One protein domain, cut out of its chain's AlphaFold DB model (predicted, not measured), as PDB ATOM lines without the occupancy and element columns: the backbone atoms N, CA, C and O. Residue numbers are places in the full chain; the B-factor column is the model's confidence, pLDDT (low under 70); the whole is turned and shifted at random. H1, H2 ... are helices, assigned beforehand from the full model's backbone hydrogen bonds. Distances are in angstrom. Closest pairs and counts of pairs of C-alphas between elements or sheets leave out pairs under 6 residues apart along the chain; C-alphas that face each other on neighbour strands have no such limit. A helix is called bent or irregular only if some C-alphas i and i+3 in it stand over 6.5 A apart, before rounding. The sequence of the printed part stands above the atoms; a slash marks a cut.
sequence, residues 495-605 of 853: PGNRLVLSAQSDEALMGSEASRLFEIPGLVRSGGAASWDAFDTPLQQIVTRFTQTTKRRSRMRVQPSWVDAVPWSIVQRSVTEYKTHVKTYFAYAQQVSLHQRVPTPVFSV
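Overview. This is residues 495 to 605 of the 853 residues of the protein "Rieske domain-containing protein" of Phytophthora ramorum (UniProt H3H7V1). One long helix, H5, makes a straight post, and two shorter helices, H2 and H3, pack one after the other along one side of it, H3 nearer its first residue and H2 nearer its last, crossing each other almost at right angles. Two helices of four residues lie at the two ends: H4 touches H3 near the beginning of H5, and H1 only just touches the last turn of H5. The printed part has 111 residues with five named helices, in the order H1 H2 H3 H4 H5, and no named strand, and its class is all helix. Two long links, residues 519 to 532 and residues 551 to 561, join H2 to H3 and H3 to H4, and residues 590 to 605 follow H5 with no named element. The whole is compact, with a radius of gyration of the C-alphas of 15.3 A, and it spans 40 by 40 by 27 A.

Along the chain. Start at Pro 495 and read on to C-alpha 498 at (-9.941, -14.126, 20.080), where H1 begins; it covers residues 498 to 501. After a tight link of two residues comes H2, residues 504 to 518, 11.2 A from first to last C-alpha. It is irregular: look at C-alphas 509 and 512, which are 9.4 A apart, where about 5 A is the distance in a regular helix. Go on past residues 519 to 532 to C-alpha 533 at (0.285, -13.530, 28.060); from there H3 runs to residue 550, 24.8 A from first to last C-alpha. H3 is neither bent nor irregular, but only just: C-alphas 535 and 538 are 6.1 A apart. H4 is residues 562 to 565, and a tight link of two residues leads on to H5, residues 568 to 589, 30.6 A long. Find its end at C-alpha 589, at (-17.000, -14.975, 17.260).

Arrangement. H3 and H5 are the hubs, touching three other helices each. They touch each other through residues 542 to 546 of H3 and 571 to 575 of H5; the closest C-alphas are those of Phe 546 and Gln 572, 6.5 A apart. Their lines stand at a steep tilt of 63 degrees, opposite ways. H2 touches H3 with residues 504 to 509 alone, at 81 degrees, about perpendicular; look at the C-alphas of Ser 505 and Gln 540, the closest at 4.3 A. Residues 506 to 510 of H2 touch residues 579 to 583 of H5, closest at the C-alphas of Leu 509 and Lys 579, 6.7 A apart. These two run the same way at a tilt of 37 degrees, only just steep. Helix packing is mostly crossed, with no shallow tilt among these three pairs. H4 touches residues 541 to 545 of H3, closest at the C-alphas of Ile 542 and Val 563, 6.2 A apart, and is only just apart from H5, the closest C-alphas being 8.3 A apart. H1 only just touches H5, at residues 586 to 589, with 3 pairs of C-alphas within 8 A; the closest, those of Leu 499 and Ala 589, are 7.1 A apart. H1 and H2 are close but not clearly touching, with the closest C-alphas, those of Leu 499 and Phe 518, 6.9 A apart. H1 and H3, H1 and H4, and H2 and H4 are apart. In the backbone, O i to N i+4 pairs are within hydrogen-bond range in 6 of 11 cases in H2, 13 of 14 in H3 and 17 of 18 in H5, while H1 and H4 are too short for such a pair.

Size, cuts and confidence. The two C-alphas farthest apart are those of Arg 557 and Val 605, at 46.2 A. The printed part has no cut. The links H2 to H3 and H3 to H4 are long, with 14 and 11 residues. The mean pLDDT of the printed part is 80.1; look for values under 70 at residue 515, residues 519 to 531, residues 552 to 559 and residues 603 to 605.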
ATOM      1  N   PRO A 495      -6.955  -7.136  19.082       78.56
ATOM      2  CA  PRO A 495      -7.492  -6.339  17.982       78.56
ATOM      3  C   PRO A 495      -8.306  -7.122  16.941       78.56
ATOM      4  O   PRO A 495      -9.007  -6.484  16.158       78.56
ATOM      5  N   GLY A 496      -8.224  -8.459  16.920       81.31
ATOM      6  CA  GLY A 496      -8.932  -9.342  15.979       81.31
ATOM      7  C   GLY A 496      -9.897 -10.318  16.666       81.31
ATOM      8  O   GLY A 496     -10.473 -10.015  17.711       81.31
ATOM      9  N   ASN A 497     -10.073 -11.514  16.097       86.06
ATOM     10  CA  ASN A 497     -10.929 -12.557  16.669       86.06
ATOM     11  C   ASN A 497     -10.164 -13.413  17.702       86.06
ATOM     12  O   ASN A 497      -9.189 -14.090  17.363       86.06
ATOM     13  N   ARG A 498     -10.614 -13.422  18.967       85.69
ATOM     14  CA  ARG A 498      -9.941 -14.126  20.080       85.69
ATOM     15  C   ARG A 498      -9.909 -15.657  19.919       85.69
ATOM     16  O   ARG A 498      -9.087 -16.297  20.568       85.69
ATOM     17  N   LEU A 499     -10.700 -16.241  19.005       82.69
ATOM     18  CA  LEU A 499     -10.594 -17.661  18.613       82.69
ATOM     19  C   LEU A 499      -9.171 -18.059  18.173       82.69
ATOM     20  O   LEU A 499      -8.749 -19.187  18.419       82.69
ATOM     21  N   VAL A 500      -8.418 -17.142  17.552       80.62
ATOM     22  CA  VAL A 500      -7.068 -17.422  17.026       80.62
ATOM     23  C   VAL A 500      -6.027 -17.593  18.145       80.62
ATOM     24  O   VAL A 500      -5.075 -18.355  17.975       80.62
ATOM     25  N   LEU A 501      -6.217 -16.939  19.301       77.56
ATOM     26  CA  LEU A 501      -5.238 -16.930  20.399       77.56
ATOM     27  C   LEU A 501      -5.073 -18.283  21.099       77.56
ATOM     28  O   LEU A 501      -4.003 -18.549  21.636       77.56
ATOM     29  N   SER A 502      -6.102 -19.140  21.103       75.81
ATOM     30  CA  SER A 502      -6.074 -20.439  21.807       75.81
ATOM     31  C   SER A 502      -5.665 -20.334  23.290       75.81
ATOM     32  O   SER A 502      -4.884 -21.143  23.788       75.81
ATOM     33  N   ALA A 503      -6.183 -19.313  23.978       84.00
ATOM     34  CA  ALA A 503      -5.876 -18.991  25.370       84.00
ATOM     35  C   ALA A 503      -6.102 -20.182  26.317       84.00
ATOM     36  O   ALA A 503      -7.172 -20.804  26.310       84.00
ATOM     37  N   GLN A 504      -5.137 -20.459  27.198       85.00
ATOM     38  CA  GLN A 504      -5.231 -21.599  28.110       85.00
ATOM     39  C   GLN A 504      -6.348 -21.406  29.145       85.00
ATOM     40  O   GLN A 504      -6.983 -22.379  29.565       85.00
ATOM     41  N   SER A 505      -6.605 -20.153  29.544       88.50
ATOM     42  CA  SER A 505      -7.725 -19.808  30.424       88.50
ATOM     43  C   SER A 505      -9.086 -20.091  29.778       88.50
ATOM     44  O   SER A 505      -9.970 -20.614  30.459       88.50
ATOM     45  N   ASP A 506      -9.256 -19.834  28.475       88.88
ATOM     46  CA  ASP A 506     -10.499 -20.137  27.753       88.88
ATOM     47  C   ASP A 506     -10.701 -21.644  27.591       88.88
ATOM     48  O   ASP A 506     -11.797 -22.146  27.849       88.88
ATOM     49  N   GLU A 507      -9.655 -22.386  27.213       85.69
ATOM     50  CA  GLU A 507      -9.721 -23.844  27.072       85.69
ATOM     51  C   GLU A 507     -10.107 -24.509  28.404       85.69
ATOM     52  O   GLU A 507     -11.050 -25.307  28.469       85.69
ATOM     53  N   ALA A 508      -9.456 -24.111  29.502       86.25
ATOM     54  CA  ALA A 508      -9.757 -24.612  30.841       86.25
ATOM     55  C   ALA A 508     -11.187 -24.262  31.306       86.25
ATOM     56  O   ALA A 508     -11.824 -25.059  32.014       86.25
ATOM     57  N   LEU A 509     -11.704 -23.095  30.899       88.75
ATOM     58  CA  LEU A 509     -13.035 -22.604  31.255       88.75
ATOM     59  C   LEU A 509     -14.147 -23.271  30.433       88.75
ATOM     60  O   LEU A 509     -15.180 -23.643  31.001       88.75
ATOM     61  N   MET A 510     -13.942 -23.460  29.128       85.31
ATOM     62  CA  MET A 510     -14.908 -24.045  28.187       85.31
ATOM     63  C   MET A 510     -14.908 -25.585  28.229       85.31
ATOM     64  O   MET A 510     -15.975 -26.202  28.186       85.31
ATOM     65  N   GLY A 511     -13.754 -26.228  28.428       84.50
ATOM     66  CA  GLY A 511     -13.644 -27.679  28.615       84.50
ATOM     67  C   GLY A 511     -14.017 -28.476  27.362       84.50
ATOM     68  O   GLY A 511     -13.419 -28.295  26.313       84.50
ATOM     69  N   SER A 512     -15.020 -29.355  27.436       75.75
ATOM     70  CA  SER A 512     -15.475 -30.159  26.283       75.75
ATOM     71  C   SER A 512     -16.165 -29.352  25.174       75.75
ATOM     72  O   SER A 512     -16.482 -29.899  24.122       75.75
ATOM     73  N   GLU A 513     -16.432 -28.067  25.410       76.94
ATOM     74  CA  GLU A 513     -16.825 -27.120  24.362       76.94
ATOM     75  C   GLU A 513     -15.598 -26.547  23.634       76.94
ATOM     76  O   GLU A 513     -15.707 -26.178  22.470       76.94
ATOM     77  N   ALA A 514     -14.426 -26.513  24.283       77.25
ATOM     78  CA  ALA A 514     -13.202 -25.917  23.749       77.25
ATOM     79  C   ALA A 514     -12.667 -26.672  22.526       77.25
ATOM     80  O   ALA A 514     -12.344 -26.041  21.526       77.25
ATOM     81  N   SER A 515     -12.637 -28.010  22.564       69.81
ATOM     82  CA  SER A 515     -12.207 -28.837  21.426       69.81
ATOM     83  C   SER A 515     -13.001 -28.499  20.162       69.81
ATOM     84  O   SER A 515     -12.431 -28.110  19.149       69.81
ATOM     85  N   ARG A 516     -14.336 -28.485  20.258       73.56
ATOM     86  CA  ARG A 516     -15.242 -28.134  19.147       73.56
ATOM     87  C   ARG A 516     -15.069 -26.709  18.603       73.56
ATOM     88  O   ARG A 516     -15.507 -26.451  17.486       73.56
ATOM     89  N   LEU A 517     -14.510 -25.789  19.391       74.38
ATOM     90  CA  LEU A 517     -14.316 -24.381  19.021       74.38
ATOM     91  C   LEU A 517     -12.905 -24.090  18.491       74.38
ATOM     92  O   LEU A 517     -12.748 -23.209  17.648       74.38
ATOM     93  N   PHE A 518     -11.888 -24.809  18.976       72.88
ATOM     94  CA  PHE A 518     -10.478 -24.520  18.700       72.88
ATOM     95  C   PHE A 518      -9.780 -25.579  17.821       72.88
ATOM     96  O   PHE A 518      -8.677 -25.323  17.330       72.88
ATOM     97  N   GLU A 519     -10.382 -26.749  17.582       67.50
ATOM     98  CA  GLU A 519      -9.890 -27.782  16.646       67.50
ATOM     99  C   GLU A 519     -10.351 -27.502  15.200       67.50
ATOM    100  O   GLU A 519     -10.913 -28.360  14.523       67.50
ATOM    101  N   ILE A 520     -10.129 -26.277  14.713       65.62
ATOM    102  CA  ILE A 520     -10.436 -25.885  13.328       65.62
ATOM    103  C   ILE A 520      -9.285 -26.353  12.412       65.62
ATOM    104  O   ILE A 520      -8.163 -25.856  12.561       65.62
ATOM    105  N   PRO A 521      -9.506 -27.283  11.458       54.75
ATOM    106  CA  PRO A 521      -8.438 -27.784  10.594       54.75
ATOM    107  C   PRO A 521      -7.834 -26.673   9.729       54.75
ATOM    108  O   PRO A 521      -8.556 -25.901   9.104       54.75
ATOM    109  N   GLY A 522      -6.502 -26.592   9.689       56.59
ATOM    110  CA  GLY A 522      -5.781 -25.561   8.935       56.59
ATOM    111  C   GLY A 522      -5.739 -24.172   9.590       56.59
ATOM    112  O   GLY A 522      -5.119 -23.272   9.029       56.59
ATOM    113  N   LEU A 523      -6.335 -23.980  10.776       66.00
ATOM    114  CA  LEU A 523      -6.213 -22.724  11.518       66.00
ATOM    115  C   LEU A 523      -4.770 -22.519  12.000       66.00
ATOM    116  O   LEU A 523      -4.318 -23.164  12.949       66.00
ATOM    117  N   VAL A 524      -4.064 -21.568  11.386       62.06
ATOM    118  CA  VAL A 524      -2.778 -21.081  11.896       62.06
ATOM    119  C   VAL A 524      -3.038 -20.284  13.175       62.06
ATOM    120  O   VAL A 524      -3.371 -19.101  13.138       62.06
ATOM    121  N   ARG A 525      -2.894 -20.952  14.322       65.62
ATOM    122  CA  ARG A 525      -2.855 -20.307  15.638       65.62
ATOM    123  C   ARG A 525      -1.623 -19.403  15.689       65.62
ATOM    124  O   ARG A 525      -0.507 -19.884  15.489       65.62
ATOM    125  N   SER A 526      -1.806 -18.110  15.947       58.97
ATOM    126  CA  SER A 526      -0.685 -17.180  16.115       58.97
ATOM    127  C   SER A 526       0.120 -17.574  17.351       58.97
ATOM    128  O   SER A 526      -0.350 -17.412  18.476       58.97
ATOM    129  N   GLY A 527       1.323 -18.113  17.138       48.25
ATOM    130  CA  GLY A 527       2.251 -18.515  18.195       48.25
ATOM    131  C   GLY A 527       2.763 -17.308  18.975       48.25
ATOM    132  O   GLY A 527       3.835 -16.791  18.676       48.25
ATOM    133  N   GLY A 528       1.972 -16.871  19.953       50.78
ATOM    134  CA  GLY A 528       2.188 -15.653  20.717       50.78
ATOM    135  C   GLY A 528       1.563 -14.422  20.059       50.78
ATOM    136  O   GLY A 528       2.078 -13.877  19.087       50.78
ATOM    137  N   ALA A 529       0.524 -13.888  20.697       56.25
ATOM    138  CA  ALA A 529       0.549 -12.466  21.007       56.25
ATOM    139  C   ALA A 529       1.183 -12.360  22.400       56.25
ATOM    140  O   ALA A 529       0.476 -12.467  23.395       56.25
ATOM    141  N   ALA A 530       2.510 -12.210  22.484       59.50
ATOM    142  CA  ALA A 530       3.231 -12.221  23.769       59.50
ATOM    143  C   ALA A 530       2.792 -11.085  24.724       59.50
ATOM    144  O   ALA A 530       2.947 -11.172  25.938       59.50
ATOM    145  N   SER A 531       2.174 -10.033  24.180       66.81
ATOM    146  CA  SER A 531       1.473  -8.987  24.931       66.81
ATOM    147  C   SER A 531       0.211  -9.481  25.654       66.81
ATOM    148  O   SER A 531      -0.162  -8.922  26.683       66.81
ATOM    149  N   TRP A 532      -0.450 -10.530  25.155       84.56
ATOM    150  CA  TRP A 532      -1.662 -11.095  25.752       84.56
ATOM    151  C   TRP A 532      -1.369 -12.139  26.847       84.56
ATOM    152  O   TRP A 532      -2.234 -12.411  27.679       84.56
ATOM    153  N   ASP A 533      -0.135 -12.647  26.956       83.94
ATOM    154  CA  ASP A 533       0.285 -13.530  28.060       83.94
ATOM    155  C   ASP A 533       0.173 -12.847  29.438       83.94
ATOM    156  O   ASP A 533      -0.056 -13.515  30.454       83.94
ATOM    157  N   ALA A 534       0.258 -11.510  29.471       88.56
ATOM    158  CA  ALA A 534      -0.023 -10.682  30.646       88.56
ATOM    159  C   ALA A 534      -1.477 -10.826  31.146       88.56
ATOM    160  O   ALA A 534      -1.735 -10.685  32.344       88.56
ATOM    161  N   PHE A 535      -2.410 -11.163  30.250       92.19
ATOM    162  CA  PHE A 535      -3.806 -11.466  30.563       92.19
ATOM    163  C   PHE A 535      -4.025 -12.965  30.815       92.19
ATOM    164  O   PHE A 535      -4.638 -13.316  31.828       92.19
ATOM    165  N   ASP A 536      -3.501 -13.860  29.962       91.00
ATOM    166  CA  ASP A 536      -3.740 -15.307  30.120       91.00
ATOM    167  C   ASP A 536      -3.132 -15.853  31.412       91.00
ATOM    168  O   ASP A 536      -3.786 -16.606  32.126       91.00
ATOM    169  N   THR A 537      -1.911 -15.443  31.770       90.81
ATOM    170  CA  THR A 537      -1.197 -15.976  32.944       90.81
ATOM    171  C   THR A 537      -1.992 -15.823  34.253       90.81
ATOM    172  O   THR A 537      -2.210 -16.830  34.941       90.81
ATOM    173  N   PRO A 538      -2.468 -14.622  34.650       93.25
ATOM    174  CA  PRO A 538      -3.302 -14.482  35.841       93.25
ATOM    175  C   PRO A 538      -4.713 -15.064  35.660       93.25
ATOM    176  O   PRO A 538      -5.228 -15.638  36.623       93.25
ATOM    177  N   LEU A 539      -5.337 -14.987  34.474       94.06
ATOM    178  CA  LEU A 539      -6.653 -15.605  34.235       94.06
ATOM    179  C   LEU A 539      -6.592 -17.129  34.406       94.06
ATOM    180  O   LEU A 539      -7.413 -17.701  35.121       94.06
ATOM    181  N   GLN A 540      -5.582 -17.782  33.837       91.94
ATOM    182  CA  GLN A 540      -5.363 -19.223  33.926       91.94
ATOM    183  C   GLN A 540      -5.098 -19.662  35.369       91.94
ATOM    184  O   GLN A 540      -5.596 -20.702  35.795       91.94
ATOM    185  N   GLN A 541      -4.400 -18.859  36.180       92.25
ATOM    186  CA  GLN A 541      -4.246 -19.134  37.616       92.25
ATOM    187  C   GLN A 541      -5.598 -19.101  38.355       92.25
ATOM    188  O   GLN A 541      -5.877 -19.980  39.179       92.25
ATOM    189  N   ILE A 542      -6.476 -18.144  38.027       94.31
ATOM    190  CA  ILE A 542      -7.825 -18.037  38.610       94.31
ATOM    191  C   ILE A 542      -8.718 -19.210  38.155       94.31
ATOM    192  O   ILE A 542      -9.346 -19.875  38.987       94.31
ATOM    193  N   VAL A 543      -8.745 -19.509  36.852       92.88
ATOM    194  CA  VAL A 543      -9.548 -20.596  36.257       92.88
ATOM    195  C   VAL A 543      -9.044 -21.977  36.691       92.88
ATOM    196  O   VAL A 543      -9.852 -22.866  36.973       92.88
ATOM    197  N   THR A 544      -7.734 -22.166  36.848       90.94
ATOM    198  CA  THR A 544      -7.144 -23.399  37.394       90.94
ATOM    199  C   THR A 544      -7.634 -23.656  38.816       90.94
ATOM    200  O   THR A 544      -8.135 -24.745  39.104       90.94
ATOM    201  N   ARG A 545      -7.592 -22.649  39.700       89.44
ATOM    202  CA  ARG A 545      -8.106 -22.785  41.072       89.44
ATOM    203  C   ARG A 545      -9.605 -23.104  41.084       89.44
ATOM    204  O   ARG A 545     -10.040 -24.008  41.795       89.44
ATOM    205  N   PHE A 546     -10.391 -22.428  40.241       92.12
ATOM    206  CA  PHE A 546     -11.823 -22.698  40.084       92.12
ATOM    207  C   PHE A 546     -12.117 -24.131  39.611       92.12
ATOM    208  O   PHE A 546     -12.965 -24.823  40.184       92.12
ATOM    209  N   THR A 547     -11.415 -24.604  38.579       88.81
ATOM    210  CA  THR A 547     -11.646 -25.928  37.980       88.81
ATOM    211  C   THR A 547     -11.149 -27.076  38.856       88.81
ATOM    212  O   THR A 547     -11.821 -28.106  38.915       88.81
ATOM    213  N   GLN A 548     -10.042 -26.912  39.591       85.88
ATOM    214  CA  GLN A 548      -9.585 -27.894  40.581       85.88
ATOM    215  C   GLN A 548     -10.627 -28.101  41.689       85.88
ATOM    216  O   GLN A 548     -11.030 -29.237  41.955       85.88
ATOM    217  N   THR A 549     -11.104 -27.009  42.299       84.56
ATOM    218  CA  THR A 549     -12.072 -27.060  43.405       84.56
ATOM    219  C   THR A 549     -13.435 -27.600  42.966       84.56
ATOM    220  O   THR A 549     -14.051 -28.368  43.705       84.56
ATOM    221  N   THR A 550     -13.904 -27.262  41.759       83.19
ATOM    222  CA  THR A 550     -15.208 -27.732  41.250       83.19
ATOM    223  C   THR A 550     -15.187 -29.173  40.736       83.19
ATOM    224  O   THR A 550     -16.132 -29.914  40.997       83.19
ATOM    225  N   LYS A 551     -14.121 -29.617  40.054       76.06
ATOM    226  CA  LYS A 551     -14.049 -30.960  39.434       76.06
ATOM    227  C   LYS A 551     -13.605 -32.082  40.392       76.06
ATOM    228  O   LYS A 551     -13.378 -33.196  39.929       76.06
ATOM    229  N   ARG A 552     -13.446 -31.809  41.701       58.12
ATOM    230  CA  ARG A 552     -12.983 -32.762  42.746       58.12
ATOM    231  C   ARG A 552     -11.726 -33.577  42.364       58.12
ATOM    232  O   ARG A 552     -11.554 -34.705  42.823       58.12
ATOM    233  N   ARG A 553     -10.839 -33.035  41.521       54.66
ATOM    234  CA  ARG A 553      -9.599 -33.730  41.138       54.66
ATOM    235  C   ARG A 553      -8.618 -33.761  42.313       54.66
ATOM    236  O   ARG A 553      -8.623 -32.865  43.155       54.66
ATOM    237  N   SER A 554      -7.774 -34.794  42.356       48.34
ATOM    238  CA  SER A 554      -6.716 -34.908  43.365       48.34
ATOM    239  C   SER A 554      -5.812 -33.670  43.355       48.34
ATOM    240  O   SER A 554      -5.474 -33.151  42.288       48.34
ATOM    241  N   ARG A 555      -5.398 -33.213  44.543       51.50
ATOM    242  CA  ARG A 555      -4.404 -32.144  44.698       51.50
ATOM    243  C   ARG A 555      -3.032 -32.649  44.240       51.50
ATOM    244  O   ARG A 555      -2.246 -33.141  45.046       51.50
ATOM    245  N   MET A 556      -2.712 -32.458  42.961       52.28
ATOM    246  CA  MET A 556      -1.310 -32.319  42.565       52.28
ATOM    247  C   MET A 556      -0.688 -31.157  43.352       52.28
ATOM    248  O   MET A 556      -1.361 -30.160  43.628       52.28
ATOM    249  N   ARG A 557       0.596 -31.271  43.716       48.47
ATOM    250  CA  ARG A 557       1.358 -30.168  44.322       48.47
ATOM    251  C   ARG A 557       1.621 -29.081  43.274       48.47
ATOM    252  O   ARG A 557       2.677 -29.057  42.652       48.47
ATOM    253  N   VAL A 558       0.652 -28.194  43.084       59.28
ATOM    254  CA  VAL A 558       0.849 -26.920  42.384       59.28
ATOM    255  C   VAL A 558       1.494 -25.930  43.362       59.28
ATOM    256  O   VAL A 558       1.198 -25.966  44.557       59.28
ATOM    257  N   GLN A 559       2.393 -25.075  42.867       63.66
ATOM    258  CA  GLN A 559       2.956 -23.963  43.643       63.66
ATOM    259  C   GLN A 559       1.820 -23.062  44.176       63.66
ATOM    260  O   GLN A 559       0.875 -22.804  43.426       63.66
ATOM    261  N   PRO A 560       1.882 -22.572  45.430       70.50
ATOM    262  CA  PRO A 560       0.861 -21.677  45.965       70.50
ATOM    263  C   PRO A 560       0.800 -20.388  45.137       70.50
ATOM    264  O   PRO A 560       1.817 -19.730  44.916       70.50
ATOM    265  N   SER A 561      -0.394 -20.032  44.666       84.75
ATOM    266  CA  SER A 561      -0.599 -18.857  43.815       84.75
ATOM    267  C   SER A 561      -1.045 -17.646  44.639       84.75
ATOM    268  O   SER A 561      -1.628 -17.791  45.711       84.75
ATOM    269  N   TRP A 562      -0.883 -16.430  44.107       91.19
ATOM    270  CA  TRP A 562      -1.508 -15.231  44.689       91.19
ATOM    271  C   TRP A 562      -3.037 -15.379  44.791       91.19
ATOM    272  O   TRP A 562      -3.654 -14.837  45.709       91.19
ATOM    273  N   VAL A 563      -3.648 -16.168  43.895       90.50
ATOM    274  CA  VAL A 563      -5.083 -16.484  43.927       90.50
ATOM    275  C   VAL A 563      -5.459 -17.244  45.206       90.50
ATOM    276  O   VAL A 563      -6.609 -17.173  45.635       90.50
ATOM    277  N   ASP A 564      -4.524 -17.944  45.862       87.94
ATOM    278  CA  ASP A 564      -4.829 -18.720  47.066       87.94
ATOM    279  C   ASP A 564      -5.183 -17.870  48.289       87.94
ATOM    280  O   ASP A 564      -5.985 -18.310  49.117       87.94
ATOM    281  N   ALA A 565      -4.706 -16.623  48.340       90.19
ATOM    282  CA  ALA A 565      -5.118 -15.639  49.340       90.19
ATOM    283  C   ALA A 565      -6.550 -15.106  49.121       90.19
ATOM    284  O   ALA A 565      -7.161 -14.570  50.046       90.19
ATOM    285  N   VAL A 566      -7.118 -15.251  47.916       92.38
ATOM    286  CA  VAL A 566      -8.454 -14.728  47.586       92.38
ATOM    287  C   VAL A 566      -9.547 -15.629  48.187       92.38
ATOM    288  O   VAL A 566      -9.500 -16.853  48.003       92.38
ATOM    289  N   PRO A 567     -10.589 -15.077  48.841       94.19
ATOM    290  CA  PRO A 567     -11.744 -15.850  49.293       94.19
ATOM    291  C   PRO A 567     -12.421 -16.635  48.158       94.19
ATOM    292  O   PRO A 567     -12.748 -16.081  47.106       94.19
ATOM    293  N   TRP A 568     -12.691 -17.925  48.392       92.75
ATOM    294  CA  TRP A 568     -13.301 -18.818  47.392       92.75
ATOM    295  C   TRP A 568     -14.617 -18.273  46.811       92.75
ATOM    296  O   TRP A 568     -14.862 -18.413  45.619       92.75
ATOM    297  N   SER A 569     -15.444 -17.608  47.623       93.81
ATOM    298  CA  SER A 569     -16.706 -17.000  47.178       93.81
ATOM    299  C   SER A 569     -16.519 -15.947  46.079       93.81
ATOM    300  O   SER A 569     -17.349 -15.874  45.175       93.81
ATOM    301  N   ILE A 570     -15.435 -15.167  46.123       95.75
ATOM    302  CA  ILE A 570     -15.132 -14.134  45.122       95.75
ATOM    303  C   ILE A 570     -14.669 -14.796  43.821       95.75
ATOM    304  O   ILE A 570     -15.212 -14.485  42.762       95.75
ATOM    305  N   VAL A 571     -13.743 -15.762  43.909       95.12
ATOM    306  CA  VAL A 571     -13.266 -16.546  42.753       95.12
ATOM    307  C   VAL A 571     -14.421 -17.291  42.085       95.12
ATOM    308  O   VAL A 571     -14.587 -17.190  40.872       95.12
ATOM    309  N   GLN A 572     -15.254 -17.989  42.865       95.38
ATOM    310  CA  GLN A 572     -16.421 -18.703  42.354       95.38
ATOM    311  C   GLN A 572     -17.349 -17.751  41.595       95.38
ATOM    312  O   GLN A 572     -17.665 -18.021  40.441       95.38
ATOM    313  N   ARG A 573     -17.736 -16.630  42.221       96.06
ATOM    314  CA  ARG A 573     -18.637 -15.627  41.643       96.06
ATOM    315  C   ARG A 573     -18.088 -15.060  40.330       96.06
ATOM    316  O   ARG A 573     -18.766 -15.167  39.309       96.06
ATOM    317  N   SER A 574     -16.866 -14.517  40.334       96.56
ATOM    318  CA  SER A 574     -16.294 -13.897  39.131       96.56
ATOM    319  C   SER A 574     -16.107 -14.890  37.987       96.56
ATOM    320  O   SER A 574     -16.491 -14.592  36.862       96.56
ATOM    321  N   VAL A 575     -15.601 -16.099  38.254       96.25
ATOM    322  CA  VAL A 575     -15.404 -17.094  37.186       96.25
ATOM    323  C   VAL A 575     -16.740 -17.615  36.639       96.25
ATOM    324  O   VAL A 575     -16.836 -17.856  35.437       96.25
ATOM    325  N   THR A 576     -17.793 -17.740  37.461       94.69
ATOM    326  CA  THR A 576     -19.124 -18.120  36.944       94.69
ATOM    327  C   THR A 576     -19.740 -17.065  36.028       94.69
ATOM    328  O   THR A 576     -20.308 -17.434  35.005       94.69
ATOM    329  N   GLU A 577     -19.600 -15.778  36.351       95.38
ATOM    330  CA  GLU A 577     -20.091 -14.684  35.503       95.38
ATOM    331  C   GLU A 577     -19.241 -14.544  34.232       95.38
ATOM    332  O   GLU A 577     -19.769 -14.515  33.123       95.38
ATOM    333  N   TYR A 578     -17.909 -14.529  34.361       96.69
ATOM    334  CA  TYR A 578     -17.014 -14.440  33.208       96.69
ATOM    335  C   TYR A 578     -17.263 -15.588  32.220       96.69
ATOM    336  O   TYR A 578     -17.348 -15.353  31.017       96.69
ATOM    337  N   LYS A 579     -17.515 -16.813  32.711       94.44
ATOM    338  CA  LYS A 579     -17.878 -17.955  31.858       94.44
ATOM    339  C   LYS A 579     -19.147 -17.729  31.028       94.44
ATOM    340  O   LYS A 579     -19.210 -18.248  29.913       94.44
ATOM    341  N   THR A 580     -20.148 -16.987  31.512       93.62
ATOM    342  CA  THR A 580     -21.324 -16.681  30.676       93.62
ATOM    343  C   THR A 580     -20.953 -15.719  29.551       93.62
ATOM    344  O   THR A 580     -21.300 -15.980  28.404       93.62
ATOM    345  N   HIS A 581     -20.157 -14.683  29.836       93.25
ATOM    346  CA  HIS A 581     -19.699 -13.734  28.814       93.25
ATOM    347  C   HIS A 581     -18.759 -14.377  27.783       93.25
ATOM    348  O   HIS A 581     -18.921 -14.131  26.593       93.25
ATOM    349  N   VAL A 582     -17.847 -15.261  28.203       93.06
ATOM    350  CA  VAL A 582     -16.959 -16.029  27.305       93.06
ATOM    351  C   VAL A 582     -17.763 -16.925  26.352       93.06
ATOM    352  O   VAL A 582     -17.492 -16.942  25.152       93.06
ATOM    353  N   LYS A 583     -18.797 -17.621  26.851       91.25
ATOM    354  CA  LYS A 583     -19.718 -18.412  26.013       91.25
ATOM    355  C   LYS A 583     -20.439 -17.548  24.976       91.25
ATOM    356  O   LYS A 583     -20.457 -17.905  23.801       91.25
ATOM    357  N   THR A 584     -21.014 -16.423  25.404       90.88
ATOM    358  CA  THR A 584     -21.709 -15.481  24.512       90.88
ATOM    359  C   THR A 584     -20.761 -14.901  23.464       90.88
ATOM    360  O   THR A 584     -21.096 -14.902  22.284       90.88
ATOM    361  N   TYR A 585     -19.558 -14.475  23.867       92.19
ATOM    362  CA  TYR A 585     -18.530 -13.981  22.952       92.19
ATOM    363  C   TYR A 585     -18.206 -15.013  21.874       92.19
ATOM    364  O   TYR A 585     -18.288 -14.689  20.693       92.19
ATOM    365  N   PHE A 586     -17.886 -16.259  22.248       90.12
ATOM    366  CA  PHE A 586     -17.484 -17.261  21.260       90.12
ATOM    367  C   PHE A 586     -18.621 -17.662  20.312       90.12
ATOM    368  O   PHE A 586     -18.361 -17.855  19.127       90.12
ATOM    369  N   ALA A 587     -19.874 -17.683  20.780       88.06
ATOM    370  CA  ALA A 587     -21.034 -17.915  19.917       88.06
ATOM    371  C   ALA A 587     -21.195 -16.842  18.819       88.06
ATOM    372  O   ALA A 587     -21.613 -17.173  17.709       88.06
ATOM    373  N   TYR A 588     -20.830 -15.582  19.090       87.06
ATOM    374  CA  TYR A 588     -20.746 -14.528  18.068       87.06
ATOM    375  C   TYR A 588     -19.437 -14.580  17.268       87.06
ATOM    376  O   TYR A 588     -19.446 -14.356  16.063       87.06
ATOM    377  N   ALA A 589     -18.313 -14.918  17.902       87.00
ATOM    378  CA  ALA A 589     -17.000 -14.975  17.260       87.00
ATOM    379  C   ALA A 589     -16.920 -16.019  16.135       87.00
ATOM    380  O   ALA A 589     -16.162 -15.826  15.188       87.00
ATOM    381  N   GLN A 590     -17.719 -17.091  16.204       85.44
ATOM    382  CA  GLN A 590     -17.876 -18.072  15.121       85.44
ATOM    383  C   GLN A 590     -18.604 -17.521  13.879       85.44
ATOM    384  O   GLN A 590     -18.513 -18.119  12.811       85.44
ATOM    385  N   GLN A 591     -19.337 -16.411  14.008       85.62
ATOM    386  CA  GLN A 591     -20.127 -15.788  12.935       85.62
ATOM    387  C   GLN A 591     -19.354 -14.664  12.217       85.62
ATOM    388  O   GLN A 591     -19.866 -14.057  11.280       85.62
ATOM    389  N   VAL A 592     -18.130 -14.367  12.668       84.06
ATOM    390  CA  VAL A 592     -17.290 -13.247  12.219       84.06
ATOM    391  C   VAL A 592     -15.963 -13.786  11.682       84.06
ATOM    392  O   VAL A 592     -15.431 -14.770  12.192       84.06
ATOM    393  N   SER A 593     -15.402 -13.136  10.657       81.44
ATOM    394  CA  SER A 593     -14.109 -13.530  10.082       81.44
ATOM    395  C   SER A 593     -12.993 -13.565  11.137       81.44
ATOM    396  O   SER A 593     -12.914 -12.702  12.010       81.44
ATOM    397  N   LEU A 594     -12.086 -14.540  11.038       78.75
ATOM    398  CA  LEU A 594     -10.976 -14.737  11.984       78.75
ATOM    399  C   LEU A 594     -10.002 -13.543  12.037       78.75
ATOM    400  O   LEU A 594      -9.364 -13.304  13.061       78.75
ATOM    401  N   HIS A 595      -9.909 -12.776  10.950       75.31
ATOM    402  CA  HIS A 595      -9.067 -11.577  10.861       75.31
ATOM    403  C   HIS A 595      -9.791 -10.289  11.285       75.31
ATOM    404  O   HIS A 595      -9.167  -9.235  11.371       75.31
ATOM    405  N   GLN A 596     -11.098 -10.354  11.549       80.00
ATOM    406  CA  GLN A 596     -11.927  -9.210  11.919       80.00
ATOM    407  C   GLN A 596     -12.158  -9.194  13.436       80.00
ATOM    408  O   GLN A 596     -12.322 -10.241  14.063       80.00
ATOM    409  N   ARG A 597     -12.191  -8.004  14.048       84.62
ATOM    410  CA  ARG A 597     -12.598  -7.873  15.453       84.62
ATOM    411  C   ARG A 597     -14.079  -8.229  15.594       84.62
ATOM    412  O   ARG A 597     -14.904  -7.741  14.823       84.62
ATOM    413  N   VAL A 598     -14.424  -9.023  16.605       85.81
ATOM    414  CA  VAL A 598     -15.828  -9.195  17.009       85.81
ATOM    415  C   VAL A 598     -16.334  -7.836  17.521       85.81
ATOM    416  O   VAL A 598     -15.672  -7.259  18.388       85.81
ATOM    417  N   PRO A 599     -17.444  -7.285  17.000       84.00
ATOM    418  CA  PRO A 599     -17.906  -5.959  17.396       84.00
ATOM    419  C   PRO A 599     -18.319  -5.936  18.871       84.00
ATOM    420  O   PRO A 599     -18.994  -6.848  19.352       84.00
ATOM    421  N   THR A 600     -17.927  -4.877  19.580       82.81
ATOM    422  CA  THR A 600     -18.362  -4.621  20.956       82.81
ATOM    423  C   THR A 600     -19.893  -4.510  21.006       82.81
ATOM    424  O   THR A 600     -20.462  -3.785  20.184       82.81
ATOM    425  N   PRO A 601     -20.592  -5.196  21.931       80.56
ATOM    426  CA  PRO A 601     -22.043  -5.090  22.039       80.56
ATOM    427  C   PRO A 601     -22.461  -3.675  22.451       80.56
ATOM    428  O   PRO A 601     -21.762  -2.998  23.206       80.56
ATOM    429  N   VAL A 602     -23.628  -3.230  21.979       71.56
ATOM    430  CA  VAL A 602     -24.154  -1.896  22.295       71.56
ATOM    431  C   VAL A 602     -24.559  -1.835  23.768       71.56
ATOM    432  O   VAL A 602     -25.607  -2.350  24.161       71.56
ATOM    433  N   PHE A 603     -23.747  -1.165  24.587       62.16
ATOM    434  CA  PHE A 603     -24.067  -0.871  25.984       62.16
ATOM    435  C   PHE A 603     -25.098   0.255  26.084       62.16
ATOM    436  O   PHE A 603     -24.791   1.373  26.496       62.16
ATOM    437  N   SER A 604     -26.346  -0.052  25.726       38.88
ATOM    438  CA  SER A 604     -27.483   0.793  26.082       38.88
ATOM    439  C   SER A 604     -27.629   0.805  27.606       38.88
ATOM    440  O   SER A 604     -28.220  -0.089  28.218       38.88
ATOM    441  N   VAL A 605     -27.109   1.864  28.227       33.56
ATOM    442  CA  VAL A 605     -27.795   2.432  29.382       33.56
ATOM    443  C   VAL A 605     -29.146   2.903  28.853       33.56
ATOM    444  O   VAL A 605     -29.196   3.713  27.931       33.56
TER     445      VAL A 605